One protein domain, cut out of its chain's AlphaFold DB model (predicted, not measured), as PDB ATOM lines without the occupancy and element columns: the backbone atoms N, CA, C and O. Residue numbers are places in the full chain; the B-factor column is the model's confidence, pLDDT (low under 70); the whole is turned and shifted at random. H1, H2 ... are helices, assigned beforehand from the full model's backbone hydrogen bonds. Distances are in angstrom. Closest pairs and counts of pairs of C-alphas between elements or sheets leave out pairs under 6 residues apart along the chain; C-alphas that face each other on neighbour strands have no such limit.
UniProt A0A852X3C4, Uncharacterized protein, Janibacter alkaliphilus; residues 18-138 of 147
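AT A GLANCE: This is residues 18 to 138 of the 147 residues of an uncharacterized protein of Janibacter alkaliphilus (UniProt A0A852X3C4). H1, H2, H6 and H4 make a compact ring of mostly crossed helices, with H3 at one end and H5 at the other. Residues 40 to 46 stick out. The printed part has 121 residues with six named helices, H1 to H6 in order, and no named strand: all helix, compact, radius of gyration of the C-alphas 14.0 A, spans 40 by 31 by 29 A.

HOW THE PARTS SIT: H1, residues 21 to 41, and H2, residues 51 to 63, form a hairpin at 27 degrees; their closest C-alphas, Lys 28 and Asp 53, are 6.0 A apart. H3, residues 66 to 76, touches H1 about perpendicular, at 78 degrees, closest C-alphas Ala 22 and Leu 69, 5.0 A. H4, residues 80 to 95, touches H1 at a steep tilt of 66 degrees, closest C-alphas Thr 30 and Ala 89, 5.4 A. H5, residues 104 to 112, and H6, residues 119 to 138, form a hairpin. H1 and H6 are apart. Every O i to N i+4 pair is within hydrogen-bond range in H1 to H6.

IN THESE COORDINATES: H1, 30.4 A, begins at C-alpha 21 (215.317, 218.290, 297.902); H6, 28.7 A, ends at C-alpha 138 (211.789, 223.434, 316.254).

THE WHOLE: The printed part has no cut and no long link; no printed residue is under 70 in pLDDT.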
ATOM      1  N   VAL A  18     219.650 209.552 294.736       80.81
ATOM      2  CA  VAL A  18     219.528 210.991 294.487       80.81
ATOM      3  C   VAL A  18     219.417 211.686 295.835       80.81
ATOM      4  O   VAL A  18     218.744 211.184 296.736       80.81
ATOM      5  N   ALA A  19     220.119 212.806 295.985       85.56
ATOM      6  CA  ALA A  19     219.984 213.646 297.164       85.56
ATOM      7  C   ALA A  19     218.544 214.177 297.255       85.56
ATOM      8  O   ALA A  19     217.972 214.581 296.244       85.56
ATOM      9  N   GLY A  20     217.965 214.172 298.456       93.12
ATOM     10  CA  GLY A  20     216.633 214.741 298.666       93.12
ATOM     11  C   GLY A  20     216.612 216.259 298.429       93.12
ATOM     12  O   GLY A  20     217.674 216.893 298.474       93.12
ATOM     13  N   PRO A  21     215.431 216.869 298.231       96.25
ATOM     14  CA  PRO A  21     215.317 218.290 297.902       96.25
ATOM     15  C   PRO A  21     216.018 219.236 298.882       96.25
ATOM     16  O   PRO A  21     216.779 220.098 298.449       96.25
ATOM     17  N   ALA A  22     215.871 219.017 300.194       97.25
ATOM     18  CA  ALA A  22     216.562 219.822 301.206       97.25
ATOM     19  C   ALA A  22     218.094 219.744 301.069       97.25
ATOM     20  O   ALA A  22     218.787 220.749 301.200       97.25
ATOM     21  N   ALA A  23     218.647 218.568 300.751       96.56
ATOM     22  CA  ALA A  23     220.085 218.402 300.540       96.56
ATOM     23  C   ALA A  23     220.560 219.105 299.259       96.56
ATOM     24  O   ALA A  23     221.639 219.704 299.249       96.56
ATOM     25  N   LEU A  24     219.754 219.070 298.191       96.38
ATOM     26  CA  LEU A  24     220.033 219.814 296.962       96.38
ATOM     27  C   LEU A  24     220.014 221.324 297.212       96.38
ATOM     28  O   LEU A  24     220.961 222.004 296.813       96.38
ATOM     29  N   LEU A  25     219.005 221.832 297.923       97.94
ATOM     30  CA  LEU A  25     218.909 223.241 298.298       97.94
ATOM     31  C   LEU A  25     220.117 223.665 299.149       97.94
ATOM     32  O   LEU A  25     220.819 224.609 298.783       97.94
ATOM     33  N   THR A  26     220.454 222.908 300.202       97.94
ATOM     34  CA  THR A  26     221.652 223.147 301.029       97.94
ATOM     35  C   THR A  26     222.922 223.228 300.185       97.94
ATOM     36  O   THR A  26     223.736 224.134 300.372       97.94
ATOM     37  N   ALA A  27     223.110 222.310 299.233       96.25
ATOM     38  CA  ALA A  27     224.296 222.289 298.383       96.25
ATOM     39  C   ALA A  27     224.377 223.512 297.451       96.25
ATOM     40  O   ALA A  27     225.465 224.057 297.242       96.25
ATOM     41  N   LYS A  28     223.244 223.958 296.892       95.44
ATOM     42  CA  LYS A  28     223.176 225.152 296.032       95.44
ATOM     43  C   LYS A  28     223.489 226.418 296.814       95.44
ATOM     44  O   LYS A  28     224.379 227.177 296.427       95.44
ATOM     45  N   VAL A  29     222.841 226.587 297.961       97.62
ATOM     46  CA  VAL A  29     223.034 227.756 298.819       97.62
ATOM     47  C   VAL A  29     224.444 227.797 299.409       97.62
ATOM     48  O   VAL A  29     225.062 228.858 299.450       97.62
ATOM     49  N   THR A  30     225.018 226.650 299.781       96.56
ATOM     50  CA  THR A  30     226.411 226.581 300.255       96.56
ATOM     51  C   THR A  30     227.387 227.099 299.199       96.56
ATOM     52  O   THR A  30     228.246 227.920 299.515       96.56
ATOM     53  N   LYS A  31     227.212 226.706 297.930       93.50
ATOM     54  CA  LYS A  31     228.039 227.216 296.826       93.50
ATOM     55  C   LYS A  31     227.853 228.717 296.610       93.50
ATOM     56  O   LYS A  31     228.841 229.401 296.350       93.50
ATOM     57  N   LEU A  32     226.622 229.232 296.697       95.44
ATOM     58  CA  LEU A  32     226.351 230.675 296.618       95.44
ATOM     59  C   LEU A  32     227.083 231.432 297.730       95.44
ATOM     60  O   LEU A  32     227.808 232.382 297.443       95.44
ATOM     61  N   ARG A  33     226.972 230.957 298.974       96.00
ATOM     62  CA  ARG A  33     227.645 231.533 300.145       96.00
ATOM     63  C   ARG A  33     229.162 231.571 299.983       96.00
ATOM     64  O   ARG A  33     229.781 232.588 300.272       96.00
ATOM     65  N   GLU A  34     229.767 230.479 299.521       94.75
ATOM     66  CA  GLU A  34     231.213 230.407 299.277       94.75
ATOM     67  C   GLU A  34     231.659 231.413 298.216       94.75
ATOM     68  O   GLU A  34     232.622 232.145 298.421       94.75
ATOM     69  N   ARG A  35     230.921 231.516 297.109       94.31
ATOM     70  CA  ARG A  35     231.237 232.462 296.030       94.31
ATOM     71  C   ARG A  35     231.033 233.911 296.448       94.31
ATOM     72  O   ARG A  35     231.799 234.764 296.014       94.31
ATOM     73  N   HIS A  36     230.031 234.179 297.281       93.31
ATOM     74  CA  HIS A  36     229.829 235.495 297.868       93.31
ATOM     75  C   HIS A  36     231.006 235.866 298.775       93.31
ATOM     76  O   HIS A  36     231.598 236.927 298.610       93.31
ATOM     77  N   ALA A  37     231.420 234.958 299.663       93.38
ATOM     78  CA  ALA A  37     232.587 235.169 300.516       93.38
ATOM     79  C   ALA A  37     233.880 235.368 299.704       93.38
ATOM     80  O   ALA A  37     234.693 236.226 300.043       93.38
ATOM     81  N   ASP A  38     234.069 234.611 298.621       92.31
ATOM     82  CA  ASP A  38     235.203 234.781 297.711       92.31
ATOM     83  C   ASP A  38     235.186 236.149 297.018       92.31
ATOM     84  O   ASP A  38     236.234 236.787 296.922       92.31
ATOM     85  N   HIS A  39     234.013 236.613 296.573       90.94
ATOM     86  CA  HIS A  39     233.848 237.929 295.955       90.94
ATOM     87  C   HIS A  39     234.165 239.059 296.942       90.94
ATOM     88  O   HIS A  39     234.947 239.945 296.612       90.94
ATOM     89  N   LEU A  40     233.669 238.976 298.183       91.62
ATOM     90  CA  LEU A  40     233.979 239.953 299.234       91.62
ATOM     91  C   LEU A  40     235.479 240.014 299.568       91.62
ATOM     92  O   LEU A  40     236.002 241.077 299.884       91.62
ATOM     93  N   ARG A  41     236.193 238.882 299.493       93.38
ATOM     94  CA  ARG A  41     237.644 238.822 299.744       93.38
ATOM     95  C   ARG A  41     238.488 239.326 298.574       93.38
ATOM     96  O   ARG A  41     239.652 239.663 298.784       93.38
ATOM     97  N   ARG A  42     237.961 239.277 297.348       91.12
ATOM     98  CA  ARG A  42     238.674 239.607 296.102       91.12
ATOM     99  C   ARG A  42     237.742 240.345 295.128       91.12
ATOM    100  O   ARG A  42     237.383 239.777 294.092       91.12
ATOM    101  N   PRO A  43     237.323 241.581 295.456       86.38
ATOM    102  CA  PRO A  43     236.357 242.330 294.649       86.38
ATOM    103  C   PRO A  43     236.913 242.739 293.277       86.38
ATOM    104  O   PRO A  43     236.151 242.989 292.350       86.38
ATOM    105  N   ASP A  44     238.239 242.759 293.129       89.44
ATOM    106  CA  ASP A  44     238.975 243.039 291.895       89.44
ATOM    107  C   ASP A  44     238.900 241.904 290.859       89.44
ATOM    108  O   ASP A  44     239.251 242.096 289.693       89.44
ATOM    109  N   ARG A  45     238.449 240.706 291.256       84.50
ATOM    110  CA  ARG A  45     238.339 239.548 290.362       84.50
ATOM    111  C   ARG A  45     236.922 239.374 289.819       84.50
ATOM    112  O   ARG A  45     235.955 239.634 290.536       84.50
ATOM    113  N   PRO A  46     236.777 238.821 288.597       80.50
ATOM    114  CA  PRO A  46     235.471 238.476 288.048       80.50
ATOM    115  C   PRO A  46     234.661 237.620 289.023       80.50
ATOM    116  O   PRO A  46     235.131 236.578 289.497       80.50
ATOM    117  N   SER A  47     233.444 238.073 289.326       81.50
ATOM    118  CA  SER A  47     232.586 237.402 290.296       81.50
ATOM    119  C   SER A  47     232.265 235.979 289.845       81.50
ATOM    120  O   SER A  47     231.911 235.717 288.696       81.50
ATOM    121  N   ARG A  48     232.385 235.034 290.780       84.56
ATOM    122  CA  ARG A  48     231.956 233.643 290.579       84.56
ATOM    123  C   ARG A  48     230.509 233.419 291.003       84.56
ATOM    124  O   ARG A  48     230.039 232.279 290.911       84.56
ATOM    125  N   LEU A  49     229.819 234.456 291.481       85.50
ATOM    126  CA  LEU A  49     228.378 234.420 291.697       85.50
ATOM    127  C   LEU A  49     227.710 234.136 290.353       85.50
ATOM    128  O   LEU A  49     227.972 234.812 289.365       85.50
ATOM    129  N   LYS A  50     226.920 233.064 290.291       81.25
ATOM    130  CA  LYS A  50     226.247 232.656 289.057       81.25
ATOM    131  C   LYS A  50     224.750 232.733 289.270       81.25
ATOM    132  O   LYS A  50     224.227 232.018 290.121       81.25
ATOM    133  N   GLN A  51     224.092 233.496 288.405       87.94
ATOM    134  CA  GLN A  51     222.636 233.570 288.252       87.94
ATOM    135  C   GLN A  51     221.976 232.179 288.238       87.94
ATOM    136  O   GLN A  51     220.960 231.952 288.884       87.94
ATOM    137  N   LYS A  52     222.617 231.191 287.593       88.56
ATOM    138  CA  LYS A  52     222.126 229.805 287.566       88.56
ATOM    139  C   LYS A  52     221.873 229.213 288.959       88.56
ATOM    140  O   LYS A  52     220.892 228.504 289.130       88.56
ATOM    141  N   ASP A  53     222.754 229.437 289.935       91.62
ATOM    142  CA  ASP A  53     222.600 228.773 291.234       91.62
ATOM    143  C   ASP A  53     221.447 229.374 292.048       91.62
ATOM    144  O   ASP A  53     220.763 228.620 292.735       91.62
ATOM    145  N   VAL A  54     221.183 230.684 291.932       95.56
ATOM    146  CA  VAL A  54     219.992 231.285 292.555       95.56
ATOM    147  C   VAL A  54     218.711 230.869 291.832       95.56
ATOM    148  O   VAL A  54     217.727 230.536 292.484       95.56
ATOM    149  N   LEU A  55     218.748 230.756 290.501       96.50
ATOM    150  CA  LEU A  55     217.626 230.241 289.718       96.50
ATOM    151  C   LEU A  55     217.302 228.780 290.070       96.50
ATOM    152  O   LEU A  55     216.133 228.412 290.159       96.50
ATOM    153  N   ASP A  56     218.318 227.946 290.302       96.25
ATOM    154  CA  ASP A  56     218.132 226.568 290.763       96.25
ATOM    155  C   ASP A  56     217.498 226.530 292.170       96.25
ATOM    156  O   ASP A  56     216.624 225.699 292.411       96.25
ATOM    157  N   CYS A  57     217.890 227.429 293.086       97.50
ATOM    158  CA  CYS A  57     217.232 227.570 294.392       97.50
ATOM    159  C   CYS A  57     215.763 227.982 294.244       97.50
ATOM    160  O   CYS A  57     214.900 227.332 294.825       97.50
ATOM    161  N   TYR A  58     215.474 229.011 293.439       98.00
ATOM    162  CA  TYR A  58     214.107 229.469 293.181       98.00
ATOM    163  C   TYR A  58     213.232 228.342 292.625       98.00
ATOM    164  O   TYR A  58     212.153 228.076 293.145       98.00
ATOM    165  N   ARG A  59     213.733 227.598 291.633       97.69
ATOM    166  CA  ARG A  59     213.017 226.452 291.057       97.69
ATOM    167  C   ARG A  59     212.738 225.351 292.073       97.69
ATOM    168  O   ARG A  59     211.669 224.758 292.015       97.69
ATOM    169  N   LEU A  60     213.672 225.068 292.983       97.88
ATOM    170  CA  LEU A  60     213.433 224.104 294.060       97.88
ATOM    171  C   LEU A  60     212.347 224.595 295.021       97.88
ATOM    172  O   LEU A  60     211.482 223.807 295.375       97.88
ATOM    173  N   LEU A  61     212.365 225.871 295.409       98.06
ATOM    174  CA  LEU A  61     211.356 226.433 296.315       98.06
ATOM    175  C   LEU A  61     209.959 226.488 295.684       98.06
ATOM    176  O   LEU A  61     208.975 226.272 296.374       98.06
ATOM    177  N   VAL A  62     209.865 226.734 294.375       98.06
ATOM    178  CA  VAL A  62     208.585 226.705 293.649       98.06
ATOM    179  C   VAL A  62     208.071 225.275 293.462       98.06
ATOM    180  O   VAL A  62     206.871 225.033 293.543       98.06
ATOM    181  N   ALA A  63     208.957 224.326 293.153       97.88
ATOM    182  CA  ALA A  63     208.552 222.979 292.755       97.88
ATOM    183  C   ALA A  63     208.315 222.020 293.928       97.88
ATOM    184  O   ALA A  63     207.649 221.002 293.743       97.88
ATOM    185  N   ILE A  64     208.902 222.289 295.095       97.94
ATOM    186  CA  ILE A  64     208.903 221.366 296.231       97.94
ATOM    187  C   ILE A  64     208.060 221.955 297.363       97.94
ATOM    188  O   ILE A  64     208.350 223.074 297.789       97.94
ATOM    189  N   PRO A  65     207.070 221.215 297.896       97.56
ATOM    190  CA  PRO A  65     206.298 221.664 299.048       97.56
ATOM    191  C   PRO A  65     207.193 221.995 300.246       97.56
ATOM    192  O   PRO A  65     208.143 221.263 300.554       97.56
ATOM    193  N   THR A  66     206.868 223.074 300.956       97.62
ATOM    194  CA  THR A  66     207.625 223.532 302.129       97.62
ATOM    195  C   THR A  66     207.734 222.439 303.192       97.62
ATOM    196  O   THR A  66     208.798 222.258 303.784       97.62
ATOM    197  N   GLU A  67     206.688 221.638 303.389       96.62
ATOM    198  CA  GLU A  67     206.661 220.529 304.343       96.62
ATOM    199  C   GLU A  67     207.706 219.457 304.003       96.62
ATOM    200  O   GLU A  67     208.407 218.966 304.891       96.62
ATOM    201  N   GLU A  68     207.887 219.134 302.717       97.38
ATOM    202  CA  GLU A  68     208.894 218.161 302.280       97.38
ATOM    203  C   GLU A  68     210.319 218.679 302.534       97.38
ATOM    204  O   GLU A  68     211.211 217.921 302.945       97.38
ATOM    205  N   LEU A  69     210.543 219.983 302.338       97.94
ATOM    206  CA  LEU A  69     211.809 220.625 302.688       97.94
ATOM    207  C   LEU A  69     212.049 220.564 304.201       97.94
ATOM    208  O   LEU A  69     213.133 220.142 304.614       97.94
ATOM    209  N   VAL A  70     211.048 220.908 305.020       97.94
ATOM    210  CA  VAL A  70     211.113 220.843 306.490       97.94
ATOM    211  C   VAL A  70     211.460 219.433 306.962       97.94
ATOM    212  O   VAL A  70     212.398 219.262 307.744       97.94
ATOM    213  N   GLU A  71     210.796 218.399 306.444       96.56
ATOM    214  CA  GLU A  71     211.131 217.009 306.765       96.56
ATOM    215  C   GLU A  71     212.567 216.645 306.370       96.56
ATOM    216  O   GLU A  71     213.273 215.941 307.102       96.56
ATOM    217  N   GLY A  72     213.023 217.108 305.204       96.56
ATOM    218  CA  GLY A  72     214.396 216.917 304.750       96.56
ATOM    219  C   GLY A  72     215.414 217.543 305.706       96.56
ATOM    220  O   GLY A  72     216.380 216.883 306.100       96.56
ATOM    221  N   PHE A  73     215.169 218.775 306.152       97.25
ATOM    222  CA  PHE A  73     216.002 219.452 307.146       97.25
ATOM    223  C   PHE A  73     215.938 218.775 308.523       97.25
ATOM    224  O   PHE A  73     216.973 218.613 309.176       97.25
ATOM    225  N   ALA A  74     214.778 218.257 308.933       95.69
ATOM    226  CA  ALA A  74     214.648 217.451 310.147       95.69
ATOM    227  C   ALA A  74     215.494 216.164 310.082       95.69
ATOM    228  O   ALA A  74     216.068 215.738 311.089       95.69
ATOM    229  N   ARG A  75     215.649 215.552 308.900       95.25
ATOM    230  CA  ARG A  75     216.582 214.427 308.708       95.25
ATOM    231  C   ARG A  75     218.040 214.874 308.820       95.25
ATOM    232  O   ARG A  75     218.825 214.154 309.434       95.25
ATOM    233  N   HIS A  76     218.408 216.045 308.293       95.38
ATOM    234  CA  HIS A  76     219.766 216.588 308.454       95.38
ATOM    235  C   HIS A  76     220.124 216.819 309.927       95.38
ATOM    236  O   HIS A  76     221.260 216.564 310.318       95.38
ATOM    237  N   ASN A  77     219.151 217.204 310.761       93.00
ATOM    238  CA  ASN A  77     219.342 217.405 312.202       93.00
ATOM    239  C   ASN A  77     219.795 216.149 312.966       93.00
ATOM    240  O   ASN A  77     220.286 216.267 314.089       93.00
ATOM    241  N   ARG A  78     219.683 214.959 312.360       93.44
ATOM    242  CA  ARG A  78     220.149 213.687 312.934       93.44
ATOM    243  C   ARG A  78     221.671 213.494 312.849       93.44
ATOM    244  O   ARG A  78     222.187 212.592 313.497       93.44
ATOM    245  N   SER A  79     222.386 214.314 312.073       94.50
ATOM    246  CA  SER A  79     223.858 214.363 312.022       94.50
ATOM    247  C   SER A  79     224.330 215.765 312.387       94.50
ATOM    248  O   SER A  79     223.800 216.759 311.890       94.50
ATOM    249  N   ALA A  80     225.341 215.865 313.252       92.56
ATOM    250  CA  ALA A  80     225.860 217.157 313.690       92.56
ATOM    251  C   ALA A  80     226.434 217.968 312.514       92.56
ATOM    252  O   ALA A  80     226.190 219.171 312.419       92.56
ATOM    253  N   GLU A  81     227.123 217.289 311.599       92.81
ATOM    254  CA  GLU A  81     227.748 217.857 310.408       92.81
ATOM    255  C   GLU A  81     226.685 218.364 309.427       92.81
ATOM    256  O   GLU A  81     226.701 219.531 309.030       92.81
ATOM    257  N   ALA A  82     225.713 217.514 309.073       93.44
ATOM    258  CA  ALA A  82     224.649 217.873 308.138       93.44
ATOM    259  C   ALA A  82     223.761 219.000 308.686       93.44
ATOM    260  O   ALA A  82     223.383 219.912 307.942       93.44
ATOM    261  N   ARG A  83     223.474 218.973 309.993       95.56
ATOM    262  CA  ARG A  83     222.760 220.035 310.708       95.56
ATOM    263  C   ARG A  83     223.464 221.377 310.575       95.56
ATOM    264  O   ARG A  83     222.831 222.355 310.189       95.56
ATOM    265  N   GLN A  84     224.759 221.430 310.886       97.00
ATOM    266  CA  GLN A  84     225.509 222.684 310.864       97.00
ATOM    267  C   GLN A  84     225.560 223.278 309.453       97.00
ATOM    268  O   GLN A  84     225.270 224.459 309.269       97.00
ATOM    269  N   VAL A  85     225.879 222.455 308.450       97.12
ATOM    270  CA  VAL A  85     225.943 222.907 307.053       97.12
ATOM    271  C   VAL A  85     224.577 223.405 306.576       97.12
ATOM    272  O   VAL A  85     224.499 224.456 305.940       97.12
ATOM    273  N   SER A  86     223.497 222.702 306.924       97.12
ATOM    274  CA  SER A  86     222.137 223.099 306.544       97.12
ATOM    275  C   SER A  86     221.696 224.392 307.214       97.12
ATOM    276  O   SER A  86     221.146 225.250 306.537       97.12
ATOM    277  N   ARG A  87     221.994 224.576 308.507       96.88
ATOM    278  CA  ARG A  87     221.705 225.831 309.218       96.88
ATOM    279  C   ARG A  87     222.434 227.012 308.593       96.88
ATOM    280  O   ARG A  87     221.806 227.999 308.243       96.88
ATOM    281  N   HIS A  88     223.739 226.886 308.340       97.94
ATOM    282  CA  HIS A  88     224.494 227.955 307.676       97.94
ATOM    283  C   HIS A  88     223.961 228.284 306.276       97.94
ATOM    284  O   HIS A  88     224.031 229.437 305.849       97.94
ATOM    285  N   ALA A  89     223.474 227.277 305.547       97.88
ATOM    286  CA  ALA A  89     222.843 227.477 304.253       97.88
ATOM    287  C   ALA A  89     221.513 228.228 304.401       97.88
ATOM    288  O   ALA A  89     221.371 229.296 303.815       97.88
ATOM    289  N   VAL A  90     220.577 227.729 305.214       97.94
ATOM    290  CA  VAL A  90     219.269 228.369 305.437       97.94
ATOM    291  C   VAL A  90     219.438 229.801 305.928       97.94
ATOM    292  O   VAL A  90     218.867 230.707 305.333       97.94
ATOM    293  N   ASP A  91     220.301 230.045 306.913       97.69
ATOM    294  CA  ASP A  91     220.510 231.399 307.414       97.69
ATOM    295  C   ASP A  91     221.049 232.352 306.333       97.69
ATOM    296  O   ASP A  91     220.730 233.539 306.322       97.69
ATOM    297  N   PHE A  92     221.927 231.869 305.445       98.00
ATOM    298  CA  PHE A  92     222.425 232.673 304.331       98.00
ATOM    299  C   PHE A  92     221.317 232.950 303.313       98.00
ATOM    300  O   PHE A  92     221.188 234.091 302.878       98.00
ATOM    301  N   LEU A  93     220.523 231.930 302.964       97.81
ATOM    302  CA  LEU A  93     219.378 232.059 302.061       97.81
ATOM    303  C   LEU A  93     218.394 233.103 302.588       97.81
ATOM    304  O   LEU A  93     218.069 234.035 301.862       97.81
ATOM    305  N   VAL A  94     217.999 232.988 303.856       97.56
ATOM    306  CA  VAL A  94     217.112 233.935 304.534       97.56
ATOM    307  C   VAL A  94     217.703 235.331 304.509       97.56
ATOM    308  O   VAL A  94     217.087 236.246 303.974       97.56
ATOM    309  N   ARG A  95     218.918 235.507 305.047       96.69
ATOM    310  CA  ARG A  95     219.518 236.838 305.165       96.69
ATOM    311  C   ARG A  95     219.613 237.529 303.812       96.69
ATOM    312  O   ARG A  95     219.246 238.687 303.732       96.69
ATOM    313  N   GLN A  96     220.079 236.822 302.782       96.81
ATOM    314  CA  GLN A  96     220.374 237.395 301.465       96.81
ATOM    315  C   GLN A  96     219.173 237.444 300.503       96.81
ATOM    316  O   GLN A  96     219.350 237.810 299.342       96.81
ATOM    317  N   SER A  97     217.981 237.048 300.958       95.31
ATOM    318  CA  SER A  97     216.728 237.202 300.201       95.31
ATOM    319  C   SER A  97     215.841 238.318 300.760       95.31
ATOM    320  O   SER A  97     214.756 238.550 300.233       95.31
ATOM    321  N   ARG A  98     216.278 239.004 301.826       90.69
ATOM    322  CA  ARG A  98     215.528 240.115 302.423       90.69
ATOM    323  C   ARG A  98     215.689 241.384 301.581       90.69
ATOM    324  O   ARG A  98     216.797 241.668 301.131       90.69
ATOM    325  N   PRO A  99     214.636 242.201 301.428       84.62
ATOM    326  CA  PRO A  99     214.756 243.498 300.768       84.62
ATOM    327  C   PRO A  99     215.788 244.419 301.446       84.62
ATOM    328  O   PRO A  99     215.973 244.377 302.664       84.62
ATOM    329  N   GLY A 100     216.419 245.307 300.670       85.25
ATOM    330  CA  GLY A 100     217.347 246.328 301.173       85.25
ATOM    331  C   GLY A 100     218.818 245.904 301.128       85.25
ATOM    332  O   GLY A 100     219.279 245.367 300.127       85.25
ATOM    333  N   GLU A 101     219.568 246.153 302.207       82.00
ATOM    334  CA  GLU A 101     221.027 245.916 302.289       82.00
ATOM    335  C   GLU A 101     221.431 244.444 302.062       82.00
ATOM    336  O   GLU A 101     222.591 244.133 301.787       82.00
ATOM    337  N   HIS A 102     220.475 243.518 302.144       85.81
ATOM    338  CA  HIS A 102     220.703 242.093 301.946       85.81
ATOM    339  C   HIS A 102     219.866 241.494 300.807       85.81
ATOM    340  O   HIS A 102     219.490 240.330 300.877       85.81
ATOM    341  N   ALA A 103     219.628 242.256 299.737       90.25
ATOM    342  CA  ALA A 103     218.840 241.827 298.574       90.25
ATOM    343  C   ALA A 103     219.626 241.015 297.520       90.25
ATOM    344  O   ALA A 103     219.133 240.779 296.417       90.25
ATOM    345  N   LEU A 104     220.841 240.549 297.834       94.38
ATOM    346  CA  LEU A 104     221.748 239.922 296.862       94.38
ATOM    347  C   LEU A 104     221.088 238.818 296.022       94.38
ATOM    348  O   LEU A 104     221.302 238.747 294.813       94.38
ATOM    349  N   LEU A 105     220.344 237.901 296.647       96.00
ATOM    350  CA  LEU A 105     219.769 236.762 295.931       96.00
ATOM    351  C   LEU A 105     218.552 237.169 295.097       96.00
ATOM    352  O   LEU A 105     218.389 236.656 293.993       96.00
ATOM    353  N   THR A 106     217.734 238.106 295.574       95.25
ATOM    354  CA  THR A 106     216.617 238.650 294.788       95.25
ATOM    355  C   THR A 106     217.116 239.463 293.592       95.25
ATOM    356  O   THR A 106     216.550 239.350 292.503       95.25
ATOM    357  N   ASP A 107     218.223 240.192 293.741       93.88
ATOM    358  CA  ASP A 107     218.855 240.942 292.651       93.88
ATOM    359  C   ASP A 107     219.433 239.988 291.600       93.88
ATOM    360  O   ASP A 107     219.101 240.077 290.419       93.88
ATOM    361  N   LEU A 108     220.206 238.983 292.033       94.12
ATOM    362  CA  LEU A 108     220.736 237.955 291.133       94.12
ATOM    363  C   LEU A 108     219.628 237.177 290.412       94.12
ATOM    364  O   LEU A 108     219.828 236.749 289.275       94.12
ATOM    365  N   LEU A 109     218.479 236.955 291.058       95.88
ATOM    366  CA  LEU A 109     217.337 236.301 290.421       95.88
ATOM    367  C   LEU A 109     216.669 237.216 289.390       95.88
ATOM    368  O   LEU A 109     216.321 236.740 288.311       95.88
ATOM    369  N   SER A 110     216.555 238.515 289.684       94.75
ATOM    370  CA  SER A 110     216.057 239.524 288.740       94.75
ATOM    371  C   SER A 110     216.912 239.564 287.473       94.75
ATOM    372  O   SER A 110     216.389 239.591 286.361       94.75
ATOM    373  N   GLU A 111     218.236 239.500 287.624       93.56
ATOM    374  CA  GLU A 111     219.148 239.415 286.482       93.56
ATOM    375  C   GLU A 111     219.044 238.078 285.732       93.56
ATOM    376  O   GLU A 111     219.221 238.034 284.514       93.56
ATOM    377  N   ALA A 112     218.778 236.977 286.444       94.00
ATOM    378  CA  ALA A 112     218.630 235.647 285.852       94.00
ATOM    379  C   ALA A 112     217.334 235.495 285.035       94.00
ATOM    380  O   ALA A 112     217.275 234.652 284.137       94.00
ATOM    381  N   LEU A 113     216.301 236.271 285.372       94.69
ATOM    382  CA  LEU A 113     214.972 236.255 284.759       94.69
ATOM    383  C   LEU A 113     214.570 237.674 284.319       94.69
ATOM    384  O   LEU A 113     213.621 238.250 284.855       94.69
ATOM    385  N   PRO A 114     215.281 238.261 283.340       93.56
ATOM    386  CA  PRO A 114     215.017 239.627 282.918       93.56
ATOM    387  C   PRO A 114     213.580 239.758 282.396       93.56
ATOM    388  O   PRO A 114     213.165 239.034 281.491       93.56
ATOM    389  N   GLY A 115     212.828 240.699 282.968       92.56
ATOM    390  CA  GLY A 115     211.429 240.964 282.619       92.56
ATOM    391  C   GLY A 115     210.392 240.235 283.481       92.56
ATOM    392  O   GLY A 115     209.221 240.605 283.429       92.56
ATOM    393  N   ASP A 116     210.794 239.270 284.313       94.62
ATOM    394  CA  ASP A 116     209.909 238.683 285.323       94.62
ATOM    395  C   ASP A 116     209.992 239.487 286.626       94.62
ATOM    396  O   ASP A 116     210.853 239.272 287.478       94.62
ATOM    397  N   LEU A 117     209.068 240.436 286.779       90.88
ATOM    398  CA  LEU A 117     208.985 241.291 287.966       90.88
ATOM    399  C   LEU A 117     208.409 240.564 289.193       90.88
ATOM    400  O   LEU A 117     208.446 241.106 290.296       90.88
ATOM    401  N   THR A 118     207.864 239.358 289.016       95.69
ATOM    402  CA  THR A 118     207.196 238.607 290.087       95.69
ATOM    403  C   THR A 118     208.131 237.623 290.775       95.69
ATOM    404  O   THR A 118     208.047 237.459 291.992       95.69
ATOM    405  N   ALA A 119     209.061 237.017 290.031       95.75
ATOM    406  CA  ALA A 119     209.961 235.995 290.556       95.75
ATOM    407  C   ALA A 119     210.799 236.445 291.771       95.75
ATOM    408  O   ALA A 119     210.868 235.676 292.730       95.75
ATOM    409  N   PRO A 120     211.394 237.655 291.822       94.81
ATOM    410  CA  PRO A 120     212.157 238.097 292.993       94.81
ATOM    411  C   PRO A 120     211.298 238.226 294.256       94.81
ATOM    412  O   PRO A 120     211.698 237.765 295.324       94.81
ATOM    413  N   ALA A 121     210.095 238.796 294.133       94.56
ATOM    414  CA  ALA A 121     209.163 238.936 295.251       94.56
ATOM    415  C   ALA A 121     208.635 237.572 295.722       94.56
ATOM    416  O   ALA A 121     208.616 237.295 296.920       94.56
ATOM    417  N   ALA A 122     208.272 236.693 294.781       96.69
ATOM    418  CA  ALA A 122     207.849 235.329 295.083       96.69
ATOM    419  C   ALA A 122     208.968 234.524 295.759       96.69
ATOM    420  O   ALA A 122     208.713 233.795 296.711       96.69
ATOM    421  N   PHE A 123     210.214 234.677 295.308       97.62
ATOM    422  CA  PHE A 123     211.364 234.033 295.933       97.62
ATOM    423  C   PHE A 123     211.559 234.484 297.383       97.62
ATOM    424  O   PHE A 123     211.742 233.630 298.246       97.62
ATOM    425  N   GLY A 124     211.461 235.788 297.664       96.50
ATOM    426  CA  GLY A 124     211.490 236.311 299.034       96.50
ATOM    427  C   GLY A 124     210.402 235.687 299.915       96.50
ATOM    428  O   GLY A 124     210.717 235.129 300.962       96.50
ATOM    429  N   ALA A 125     209.152 235.680 299.441       96.75
ATOM    430  CA  ALA A 125     208.023 235.095 300.166       96.75
ATOM    431  C   ALA A 125     208.207 233.590 300.445       96.75
ATOM    432  O   ALA A 125     208.026 233.141 301.570       96.75
ATOM    433  N   LEU A 126     208.657 232.812 299.455       98.12
ATOM    434  CA  LEU A 126     208.922 231.377 299.625       98.12
ATOM    435  C   LEU A 126     210.036 231.098 300.647       98.12
ATOM    436  O   LEU A 126     210.003 230.091 301.357       98.12
ATOM    437  N   VAL A 127     211.046 231.970 300.719       98.12
ATOM    438  CA  VAL A 127     212.116 231.866 301.720       98.12
ATOM    439  C   VAL A 127     211.596 232.207 303.118       98.12
ATOM    440  O   VAL A 127     211.957 231.513 304.070       98.12
ATOM    441  N   GLU A 128     210.740 233.222 303.247       96.75
ATOM    442  CA  GLU A 128     210.076 233.579 304.510       96.75
ATOM    443  C   GLU A 128     209.160 232.452 305.009       96.75
ATOM    444  O   GLU A 128     209.237 232.071 306.180       96.75
ATOM    445  N   ASP A 129     208.369 231.846 304.119       97.75
ATOM    446  CA  ASP A 129     207.515 230.698 304.439       97.75
ATOM    447  C   ASP A 129     208.342 229.511 304.955       97.75
ATOM    448  O   ASP A 129     208.007 228.893 305.972       97.75
ATOM    449  N   LEU A 130     209.469 229.213 304.297       97.81
ATOM    450  CA  LEU A 130     210.389 228.167 304.740       97.81
ATOM    451  C   LEU A 130     211.016 228.491 306.109       97.81
ATOM    452  O   LEU A 130     211.093 227.603 306.962       97.81
ATOM    453  N   GLU A 131     211.449 229.734 306.347       97.50
ATOM    454  CA  GLU A 131     211.994 230.183 307.642       97.50
ATOM    455  C   GLU A 131     210.962 230.010 308.768       97.50
ATOM    456  O   GLU A 131     211.268 229.446 309.831       97.50
ATOM    457  N   ALA A 132     209.723 230.445 308.528       97.44
ATOM    458  CA  ALA A 132     208.630 230.353 309.487       97.44
ATOM    459  C   ALA A 132     208.260 228.894 309.803       97.44
ATOM    460  O   ALA A 132     208.055 228.537 310.974       97.44
ATOM    461  N   ALA A 133     208.220 228.030 308.784       97.38
ATOM    462  CA  ALA A 133     207.918 226.610 308.938       97.38
ATOM    463  C   ALA A 133     209.016 225.864 309.716       97.38
ATOM    464  O   ALA A 133     208.718 225.107 310.644       97.38
ATOM    465  N   LEU A 134     210.292 226.124 309.404       95.94
ATOM    466  CA  LEU A 134     211.428 225.543 310.127       95.94
ATOM    467  C   LEU A 134     211.436 225.964 311.601       95.94
ATOM    468  O   LEU A 134     211.560 225.110 312.478       95.94
ATOM    469  N   THR A 135     211.219 227.250 311.881       94.94
ATOM    470  CA  THR A 135     211.137 227.770 313.257       94.94
ATOM    471  C   THR A 135     209.980 227.139 314.033       94.94
ATOM    472  O   THR A 135     210.110 226.792 315.209       94.94
ATOM    473  N   SER A 136     208.833 226.949 313.378       92.12
ATOM    474  CA  SER A 136     207.665 226.316 313.995       92.12
ATOM    475  C   SER A 136     207.897 224.835 314.297       92.12
ATOM    476  O   SER A 136     207.456 224.365 315.343       92.12
ATOM    477  N   SER A 137     208.640 224.122 313.445       86.38
ATOM    478  CA  SER A 137     209.009 222.719 313.663       86.38
ATOM    479  C   SER A 137     210.020 222.513 314.797       86.38
ATOM    480  O   SER A 137     210.102 221.406 315.329       86.38
ATOM    481  N   GLU A 138     210.816 223.525 315.155       78.06
ATOM    482  CA  GLU A 138     211.789 223.434 316.254       78.06
ATOM    483  C   GLU A 138     211.154 223.655 317.639       78.06
ATOM    484  O   GLU A 138     211.756 223.284 318.651       78.06
TER     485      GLU A 138